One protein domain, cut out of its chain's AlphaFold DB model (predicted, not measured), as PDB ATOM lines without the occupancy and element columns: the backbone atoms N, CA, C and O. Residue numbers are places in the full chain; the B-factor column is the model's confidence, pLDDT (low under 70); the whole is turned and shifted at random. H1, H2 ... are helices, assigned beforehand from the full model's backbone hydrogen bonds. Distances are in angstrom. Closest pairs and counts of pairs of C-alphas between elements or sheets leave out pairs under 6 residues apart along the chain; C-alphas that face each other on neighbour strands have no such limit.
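AT A GLANCE: This is residues 21 to 91 of the 128 residues of the protein "Ribonucleoside-triphosphate reductase" of Microcoleus sp. SIO2G3 (UniProt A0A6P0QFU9). A helical hairpin, H2 and H3, makes the body; short H4 packs crosswise on H2, while H1 and short H5 lie far out and touch no helix. The 71 printed residues have five named helices, H1 to H5 in chain order, and no named strand: all helix. The whole is compact, with a radius of gyration of the C-alphas of 11.8 A and spans of 32 by 30 by 21 A.

HOW THE PARTS SIT: Start at H1, residues 21 to 28, close but not clearly touching H4, residues 78 to 83; their closest C-alphas, Thr 28 and Trp 82, are 7.7 A apart. Next, H2, residues 40 to 55, touches H3, residues 59 to 70, opposite ways at 36 degrees, only just a steep tilt; look at their closest C-alphas, Cys 44 and His 66, 6.1 A apart. With residues 43 to 47 alone, H2 touches H4, about perpendicular at 80 degrees; the closest C-alphas, Thr 47 and Met 81, are 6.1 A apart. H5, residues 87 to 90, is close but not clearly touching H4: C-alphas Val 83 and Ile 89, the closest, are 6.2 A apart. Every O i to N i+4 pair is within hydrogen-bond range in H1, H2, H3 and H4; H5 is too short for one.

IN THESE COORDINATES: Find C-alpha 21 at (134.941, 134.783, 68.453), where H1 begins. H2 spans 22.2 A and H3 16.1 A; H5 ends at C-alpha 90, (129.420, 118.773, 91.054).

THE WHOLE: The printed part has no cut, the link from H1 to H2 is long at 11 residues, and no printed residue is under 70 in pLDDT.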
ATOM      1  N   ALA A  21     134.882 135.098  67.023       92.38
ATOM      2  CA  ALA A  21     134.941 134.783  68.453       92.38
ATOM      3  C   ALA A  21     133.622 135.090  69.168       92.38
ATOM      4  O   ALA A  21     133.093 134.234  69.865       92.38
ATOM      5  N   ASN A  22     133.051 136.267  68.920       92.62
ATOM      6  CA  ASN A  22     131.803 136.701  69.539       92.62
ATOM      7  C   ASN A  22     130.611 135.763  69.199       92.62
ATOM      8  O   ASN A  22     130.033 135.178  70.120       92.62
ATOM      9  N   PRO A  23     130.274 135.497  67.916       93.94
ATOM     10  CA  PRO A  23     129.181 134.576  67.604       93.94
ATOM     11  C   PRO A  23     129.455 133.137  68.067       93.94
ATOM     12  O   PRO A  23     128.520 132.464  68.505       93.94
ATOM     13  N   VAL A  24     130.705 132.654  68.015       95.12
ATOM     14  CA  VAL A  24     131.075 131.314  68.511       95.12
ATOM     15  C   VAL A  24     130.923 131.221  70.028       95.12
ATOM     16  O   VAL A  24     130.358 130.240  70.514       95.12
ATOM     17  N   PHE A  25     131.371 132.231  70.770       96.06
ATOM     18  CA  PHE A  25     131.246 132.289  72.220       96.06
ATOM     19  C   PHE A  25     129.782 132.229  72.647       96.06
ATOM     20  O   PHE A  25     129.389 131.306  73.370       96.06
ATOM     21  N   PHE A  26     128.945 133.138  72.131       94.88
ATOM     22  CA  PHE A  26     127.546 133.168  72.535       94.88
ATOM     23  C   PHE A  26     126.804 131.906  72.108       94.88
ATOM     24  O   PHE A  26     125.988 131.401  72.867       94.88
ATOM     25  N   ARG A  27     127.053 131.331  70.929       95.38
ATOM     26  CA  ARG A  27     126.334 130.104  70.535       95.38
ATOM     27  C   ARG A  27     126.798 128.839  71.271       95.38
ATOM     28  O   ARG A  27     126.034 127.883  71.282       95.38
ATOM     29  N   THR A  28     128.004 128.821  71.853       95.62
ATOM     30  CA  THR A  28     128.644 127.571  72.320       95.62
ATOM     31  C   THR A  28     128.944 127.535  73.816       95.62
ATOM     32  O   THR A  28     128.731 126.500  74.434       95.62
ATOM     33  N   TYR A  29     129.450 128.623  74.404       96.81
ATOM     34  CA  TYR A  29     129.998 128.614  75.771       96.81
ATOM     35  C   TYR A  29     129.214 129.489  76.748       96.81
ATOM     36  O   TYR A  29     129.193 129.193  77.937       96.81
ATOM     37  N   SER A  30     128.530 130.515  76.241       96.69
ATOM     38  CA  SER A  30     127.666 131.386  77.038       96.69
ATOM     39  C   SER A  30     126.353 130.681  77.399       96.69
ATOM     40  O   SER A  30     125.473 130.462  76.545       96.69
ATOM     41  N   ARG A  31     126.207 130.297  78.670       95.69
ATOM     42  CA  ARG A  31     124.989 129.645  79.171       95.69
ATOM     43  C   ARG A  31     123.879 130.671  79.374       95.69
ATOM     44  O   ARG A  31     124.126 131.863  79.519       95.69
ATOM     45  N   ARG A  32     122.628 130.206  79.357       94.88
ATOM     46  CA  ARG A  32     121.476 131.026  79.753       94.88
ATOM     47  C   ARG A  32     121.343 130.993  81.274       94.88
ATOM     48  O   ARG A  32     121.323 129.912  81.857       94.88
ATOM     49  N   THR A  33     121.231 132.163  81.877       90.69
ATOM     50  CA  THR A  33     120.952 132.396  83.294       90.69
ATOM     51  C   THR A  33     119.578 133.061  83.427       90.69
ATOM     52  O   THR A  33     118.900 133.325  82.432       90.69
ATOM     53  N   GLN A  34     119.144 133.339  84.658       90.19
ATOM     54  CA  GLN A  34     117.898 134.077  84.901       90.19
ATOM     55  C   GLN A  34     117.969 135.534  84.413       90.19
ATOM     56  O   GLN A  34     116.945 136.116  84.068       90.19
ATOM     57  N   THR A  35     119.171 136.115  84.367       89.94
ATOM     58  CA  THR A  35     119.415 137.520  84.009       89.94
ATOM     59  C   THR A  35     119.791 137.717  82.542       89.94
ATOM     60  O   THR A  35     119.850 138.851  82.075       89.94
ATOM     61  N   GLY A  36     120.028 136.639  81.790       93.19
ATOM     62  CA  GLY A  36     120.400 136.725  80.382       93.19
ATOM     63  C   GLY A  36     121.325 135.596  79.956       93.19
ATOM     64  O   GLY A  36     121.094 134.432  80.270       93.19
ATOM     65  N   ARG A  37     122.349 135.926  79.170       94.56
ATOM     66  CA  ARG A  37     123.410 134.979  78.819       94.56
ATOM     67  C   ARG A  37     124.707 135.408  79.481       94.56
ATOM     68  O   ARG A  37     124.944 136.606  79.578       94.56
ATOM     69  N   GLU A  38     125.528 134.440  79.874       96.00
ATOM     70  CA  GLU A  38     126.830 134.718  80.485       96.00
ATOM     71  C   GLU A  38     127.710 135.569  79.555       96.00
ATOM     72  O   GLU A  38     127.866 135.271  78.362       96.00
ATOM     73  N   THR A  39     128.309 136.608  80.113       94.94
ATOM     74  CA  THR A  39     129.413 137.378  79.541       94.94
ATOM     75  C   THR A  39     130.707 136.564  79.558       94.94
ATOM     76  O   THR A  39     130.795 135.506  80.187       94.94
ATOM     77  N   TRP A  40     131.736 137.039  78.851       95.31
ATOM     78  CA  TRP A  40     133.037 136.368  78.861       95.31
ATOM     79  C   TRP A  40     133.656 136.300  80.264       95.31
ATOM     80  O   TRP A  40     134.176 135.250  80.645       95.31
ATOM     81  N   GLU A  41     133.540 137.379  81.041       95.19
ATOM     82  CA  GLU A  41     134.052 137.444  82.414       95.19
ATOM     83  C   GLU A  41     133.337 136.437  83.322       95.19
ATOM     84  O   GLU A  41     133.994 135.643  83.986       95.19
ATOM     85  N   GLU A  42     132.004 136.351  83.257       96.25
ATOM     86  CA  GLU A  42     131.233 135.382  84.053       96.25
ATOM     87  C   GLU A  42     131.621 133.925  83.736       96.25
ATOM     88  O   GLU A  42     131.673 133.075  84.630       96.25
ATOM     89  N   VAL A  43     131.946 133.618  82.472       97.06
ATOM     90  CA  VAL A  43     132.470 132.294  82.096       97.06
ATOM     91  C   VAL A  43     133.880 132.074  82.652       97.06
ATOM     92  O   VAL A  43     134.175 130.970  83.124       97.06
ATOM     93  N   CYS A  44     134.754 133.085  82.628       97.38
ATOM     94  CA  CYS A  44     136.085 133.007  83.240       97.38
ATOM     95  C   CYS A  44     135.983 132.755  84.750       97.38
ATOM     96  O   CYS A  44     136.600 131.812  85.252       97.38
ATOM     97  N   ASP A  45     135.145 133.512  85.454       97.25
ATOM     98  CA  ASP A  45     134.901 133.365  86.889       97.25
ATOM     99  C   ASP A  45     134.411 131.959  87.233       97.25
ATOM    100  O   ASP A  45     135.056 131.233  87.993       97.25
ATOM    101  N   ARG A  46     133.311 131.518  86.609       97.31
ATOM    102  CA  ARG A  46     132.714 130.205  86.883       97.31
ATOM    103  C   ARG A  46     133.714 129.070  86.667       97.31
ATOM    104  O   ARG A  46     133.840 128.157  87.487       97.31
ATOM    105  N   THR A  47     134.416 129.089  85.540       97.62
ATOM    106  CA  THR A  47     135.285 127.973  85.149       97.62
ATOM    107  C   THR A  47     136.565 127.917  85.975       97.62
ATOM    108  O   THR A  47     137.011 126.815  86.311       97.62
ATOM    109  N   THR A  48     137.129 129.069  86.351       97.75
ATOM    110  CA  THR A  48     138.326 129.145  87.201       97.75
ATOM    111  C   THR A  48     138.017 128.835  88.659       97.75
ATOM    112  O   THR A  48     138.781 128.096  89.275       97.75
ATOM    113  N   GLN A  49     136.869 129.266  89.190       97.06
ATOM    114  CA  GLN A  49     136.390 128.843  90.513       97.06
ATOM    115  C   GLN A  49     136.120 127.333  90.557       97.06
ATOM    116  O   GLN A  49     136.492 126.658  91.520       97.06
ATOM    117  N   GLY A  50     135.559 126.769  89.482       96.62
ATOM    118  CA  GLY A  50     135.412 125.321  89.336       96.62
ATOM    119  C   GLY A  50     136.755 124.584  89.419       96.62
ATOM    120  O   GLY A  50     136.864 123.578  90.122       96.62
ATOM    121  N   LEU A  51     137.793 125.094  88.744       96.56
ATOM    122  CA  LEU A  51     139.151 124.535  88.826       96.56
ATOM    123  C   LEU A  51     139.769 124.729  90.211       96.56
ATOM    124  O   LEU A  51     140.427 123.815  90.702       96.56
ATOM    125  N   ALA A  52     139.536 125.875  90.851       97.19
ATOM    126  CA  ALA A  52     140.017 126.162  92.196       97.19
ATOM    127  C   ALA A  52     139.514 125.120  93.198       97.19
ATOM    128  O   ALA A  52     140.307 124.530  93.931       97.19
ATOM    129  N   LYS A  53     138.205 124.838  93.169       95.31
ATOM    130  CA  LYS A  53     137.559 123.836  94.023       95.31
ATOM    131  C   LYS A  53     138.054 122.421  93.720       95.31
ATOM    132  O   LYS A  53     138.380 121.684  94.647       95.31
ATOM    133  N   LEU A  54     138.138 122.048  92.439       93.81
ATOM    134  CA  LEU A  54     138.564 120.708  92.016       93.81
ATOM    135  C   LEU A  54     140.040 120.434  92.345       93.81
ATOM    136  O   LEU A  54     140.373 119.379  92.880       93.81
ATOM    137  N   GLY A  55     140.916 121.381  92.011       94.88
ATOM    138  CA  GLY A  55     142.368 121.263  92.150       94.88
ATOM    139  C   GLY A  55     142.914 121.705  93.505       94.88
ATOM    140  O   GLY A  55     144.109 121.553  93.732       94.88
ATOM    141  N   LYS A  56     142.066 122.244  94.395       96.88
ATOM    142  CA  LYS A  56     142.470 122.881  95.664       96.88
ATOM    143  C   LYS A  56     143.555 123.943  95.447       96.88
ATOM    144  O   LYS A  56     144.565 123.968  96.145       96.88
ATOM    145  N   LEU A  57     143.347 124.778  94.430       97.56
ATOM    146  CA  LEU A  57     144.328 125.768  93.994       97.56
ATOM    147  C   LEU A  57     144.426 126.924  94.991       97.56
ATOM    148  O   LEU A  57     143.436 127.328  95.602       97.56
ATOM    149  N   SER A  58     145.618 127.496  95.103       97.88
ATOM    150  CA  SER A  58     145.848 128.736  95.839       97.88
ATOM    151  C   SER A  58     145.246 129.945  95.115       97.88
ATOM    152  O   SER A  58     145.124 129.967  93.889       97.88
ATOM    153  N   GLU A  59     144.947 131.015  95.852       97.19
ATOM    154  CA  GLU A  59     144.417 132.266  95.281       97.19
ATOM    155  C   GLU A  59     145.316 132.848  94.178       97.19
ATOM    156  O   GLU A  59     144.836 133.384  93.174       97.19
ATOM    157  N   ARG A  60     146.639 132.698  94.328       98.12
ATOM    158  CA  ARG A  60     147.623 133.138  93.333       98.12
ATOM    159  C   ARG A  60     147.501 132.355  92.026       98.12
ATOM    160  O   ARG A  60     147.607 132.953  90.955       98.12
ATOM    161  N   GLU A  61     147.288 131.044  92.100       97.94
ATOM    162  CA  GLU A  61     147.082 130.196  90.920       97.94
ATOM    163  C   GLU A  61     145.756 130.520  90.237       97.94
ATOM    164  O   GLU A  61     145.729 130.683  89.020       97.94
ATOM    165  N   VAL A  62     144.681 130.705  91.008       97.56
ATOM    166  CA  VAL A  62     143.367 131.086  90.466       97.56
ATOM    167  C   VAL A  62     143.442 132.436  89.761       97.56
ATOM    168  O   VAL A  62     142.978 132.567  88.632       97.56
ATOM    169  N   THR A  63     144.116 133.416  90.365       98.00
ATOM    170  CA  THR A  63     144.326 134.739  89.760       98.00
ATOM    171  C   THR A  63     145.132 134.643  88.462       98.00
ATOM    172  O   THR A  63     144.830 135.327  87.480       98.00
ATOM    173  N   LEU A  64     146.159 133.786  88.421       98.00
ATOM    174  CA  LEU A  64     146.930 133.542  87.203       98.00
ATOM    175  C   LEU A  64     146.060 132.909  86.111       98.00
ATOM    176  O   LEU A  64     146.089 133.398  84.980       98.00
ATOM    177  N   LEU A  65     145.295 131.865  86.441       97.69
ATOM    178  CA  LEU A  65     144.388 131.194  85.509       97.69
ATOM    179  C   LEU A  65     143.344 132.164  84.961       97.69
ATOM    180  O   LEU A  65     143.199 132.262  83.745       97.69
ATOM    181  N   HIS A  66     142.699 132.934  85.837       97.75
ATOM    182  CA  HIS A  66     141.718 133.944  85.458       97.75
ATOM    183  C   HIS A  66     142.309 134.962  84.485       97.75
ATOM    184  O   HIS A  66     141.769 135.175  83.405       97.75
ATOM    185  N   ARG A  67     143.487 135.517  84.794       97.50
ATOM    186  CA  ARG A  67     144.177 136.463  83.907       97.50
ATOM    187  C   ARG A  67     144.558 135.852  82.556       97.50
ATOM    188  O   ARG A  67     144.507 136.541  81.542       97.50
ATOM    189  N   MET A  68     145.016 134.600  82.524       97.75
ATOM    190  CA  MET A  68     145.383 133.937  81.265       97.75
ATOM    191  C   MET A  68     144.155 133.613  80.415       97.75
ATOM    192  O   MET A  68     144.216 133.758  79.191       97.75
ATOM    193  N   MET A  69     143.058 133.223  81.062       96.12
ATOM    194  CA  MET A  69     141.794 132.939  80.404       96.12
ATOM    195  C   MET A  69     141.155 134.219  79.873       96.12
ATOM    196  O   MET A  69     140.903 134.286  78.676       96.12
ATOM    197  N   SER A  70     141.008 135.269  80.686       94.12
ATOM    198  CA  SER A  70     140.393 136.534  80.259       94.12
ATOM    199  C   SER A  70     141.129 137.183  79.080       94.12
ATOM    200  O   SER A  70     140.502 137.766  78.199       94.12
ATOM    201  N   GLN A  71     142.451 136.992  78.993       93.69
ATOM    202  CA  GLN A  71     143.292 137.441  77.876       93.69
ATOM    203  C   GLN A  71     143.334 136.477  76.676       93.69
ATOM    204  O   GLN A  71     144.103 136.717  75.745       93.69
ATOM    205  N   LEU A  72     142.559 135.385  76.691       92.94
ATOM    206  CA  LEU A  72     142.515 134.343  75.654       92.94
ATOM    207  C   LEU A  72     143.886 133.698  75.365       92.94
ATOM    208  O   LEU A  72     144.127 133.202  74.266       92.94
ATOM    209  N   LYS A  73     144.802 133.698  76.343       94.69
ATOM    210  CA  LYS A  73     146.162 133.140  76.210       94.69
ATOM    211  C   LYS A  73     146.223 131.654  76.533       94.69
ATOM    212  O   LYS A  73     147.044 130.932  75.978       94.69
ATOM    213  N   SER A  74     145.383 131.210  77.459       96.00
ATOM    214  CA  SER A  74     145.241 129.806  77.829       96.00
ATOM    215  C   SER A  74     143.796 129.556  78.212       96.00
ATOM    216  O   SER A  74     143.239 130.288  79.027       96.00
ATOM    217  N   LEU A  75     143.190 128.546  77.597       95.56
ATOM    218  CA  LEU A  75     141.798 128.189  77.808       95.56
ATOM    219  C   LEU A  75     141.723 126.742  78.290       95.56
ATOM    220  O   LEU A  75     142.471 125.896  77.787       95.56
ATOM    221  N   PRO A  76     140.808 126.421  79.218       95.44
ATOM    222  CA  PRO A  76     140.491 125.036  79.494       95.44
ATOM    223  C   PRO A  76     139.768 124.427  78.279       95.44
ATOM    224  O   PRO A  76     139.415 125.114  77.316       95.44
ATOM    225  N   SER A  77     139.537 123.114  78.303       95.31
ATOM    226  CA  SER A  77     138.830 122.449  77.203       95.31
ATOM    227  C   SER A  77     137.454 123.087  76.962       95.31
ATOM    228  O   SER A  77     136.807 123.572  77.893       95.31
ATOM    229  N   GLY A  78     136.956 123.034  75.722       95.00
ATOM    230  CA  GLY A  78     135.611 123.539  75.408       95.00
ATOM    231  C   GLY A  78     134.515 122.916  76.281       95.00
ATOM    232  O   GLY A  78     133.545 123.582  76.636       95.00
ATOM    233  N   ARG A  79     134.708 121.664  76.717       95.25
ATOM    234  CA  ARG A  79     133.821 121.012  77.686       95.25
ATOM    235  C   ARG A  79     133.848 121.693  79.029       95.25
ATOM    236  O   ARG A  79     132.788 122.007  79.555       95.25
ATOM    237  N   TRP A  80     135.036 121.941  79.564       96.88
ATOM    238  CA  TRP A  80     135.158 122.607  80.846       96.88
ATOM    239  C   TRP A  80     134.628 124.043  80.790       96.88
ATOM    240  O   TRP A  80     133.953 124.464  81.721       96.88
ATOM    241  N   MET A  81     134.806 124.762  79.674       96.94
ATOM    242  CA  MET A  81     134.155 126.068  79.486       96.94
ATOM    243  C   MET A  81     132.621 125.977  79.580       96.94
ATOM    244  O   MET A  81     131.973 126.865  80.138       96.94
ATOM    245  N   TRP A  82     132.034 124.872  79.108       96.31
ATOM    246  CA  TRP A  82     130.589 124.643  79.155       96.31
ATOM    247  C   TRP A  82     130.056 124.150  80.511       96.31
ATOM    248  O   TRP A  82     129.003 124.623  80.944       96.31
ATOM    249  N   VAL A  83     130.731 123.199  81.171       95.69
ATOM    250  CA  VAL A  83     130.213 122.528  82.389       95.69
ATOM    251  C   VAL A  83     130.972 122.856  83.672       95.69
ATOM    252  O   VAL A  83     130.423 122.662  84.753       95.69
ATOM    253  N   GLY A  84     132.210 123.342  83.588       96.38
ATOM    254  CA  GLY A  84     133.055 123.623  84.749       96.38
ATOM    255  C   GLY A  84     132.409 124.652  85.674       96.38
ATOM    256  O   GLY A  84     131.863 125.640  85.194       96.38
ATOM    257  N   GLY A  85     132.428 124.405  86.984       95.44
ATOM    258  CA  GLY A  85     131.812 125.294  87.980       95.44
ATOM    259  C   GLY A  85     130.277 125.331  87.970       95.44
ATOM    260  O   GLY A  85     129.691 126.193  88.610       95.44
ATOM    261  N   THR A  86     129.607 124.434  87.238       96.25
ATOM    262  CA  THR A  86     128.139 124.294  87.290       96.25
ATOM    263  C   THR A  86     127.721 123.253  88.325       96.25
ATOM    264  O   THR A  86     128.408 122.252  88.502       96.25
ATOM    265  N   GLU A  87     126.537 123.392  88.926       94.94
ATOM    266  CA  GLU A  87     125.989 122.375  89.843       94.94
ATOM    267  C   GLU A  87     125.873 120.984  89.202       94.94
ATOM    268  O   GLU A  87     125.955 119.965  89.886       94.94
ATOM    269  N   TRP A  88     125.692 120.922  87.877       94.81
ATOM    270  CA  TRP A  88     125.607 119.655  87.159       94.81
ATOM    271  C   TRP A  88     126.905 118.852  87.280       94.81
ATOM    272  O   TRP A  88     126.828 117.659  87.567       94.81
ATOM    273  N   ILE A  89     128.080 119.478  87.117       94.94
ATOM    274  CA  ILE A  89     129.363 118.756  87.200       94.94
ATOM    275  C   ILE A  89     129.766 118.425  88.643       94.94
ATOM    276  O   ILE A  89     130.602 117.554  88.860       94.94
ATOM    277  N   GLU A  90     129.162 119.079  89.640       93.44
ATOM    278  CA  GLU A  90     129.420 118.773  91.054       93.44
ATOM    279  C   GLU A  90     128.776 117.457  91.511       93.44
ATOM    280  O   GLU A  90     129.192 116.879  92.518       93.44
ATOM    281  N   ARG A  91     127.776 116.960  90.773       94.81
ATOM    282  CA  ARG A  91     127.157 115.659  91.041       94.81
ATOM    283  C   ARG A  91     128.145 114.544  90.728       94.81
ATOM    284  O   ARG A  91     128.734 114.509  89.647       94.81
TER     285      ARG A  91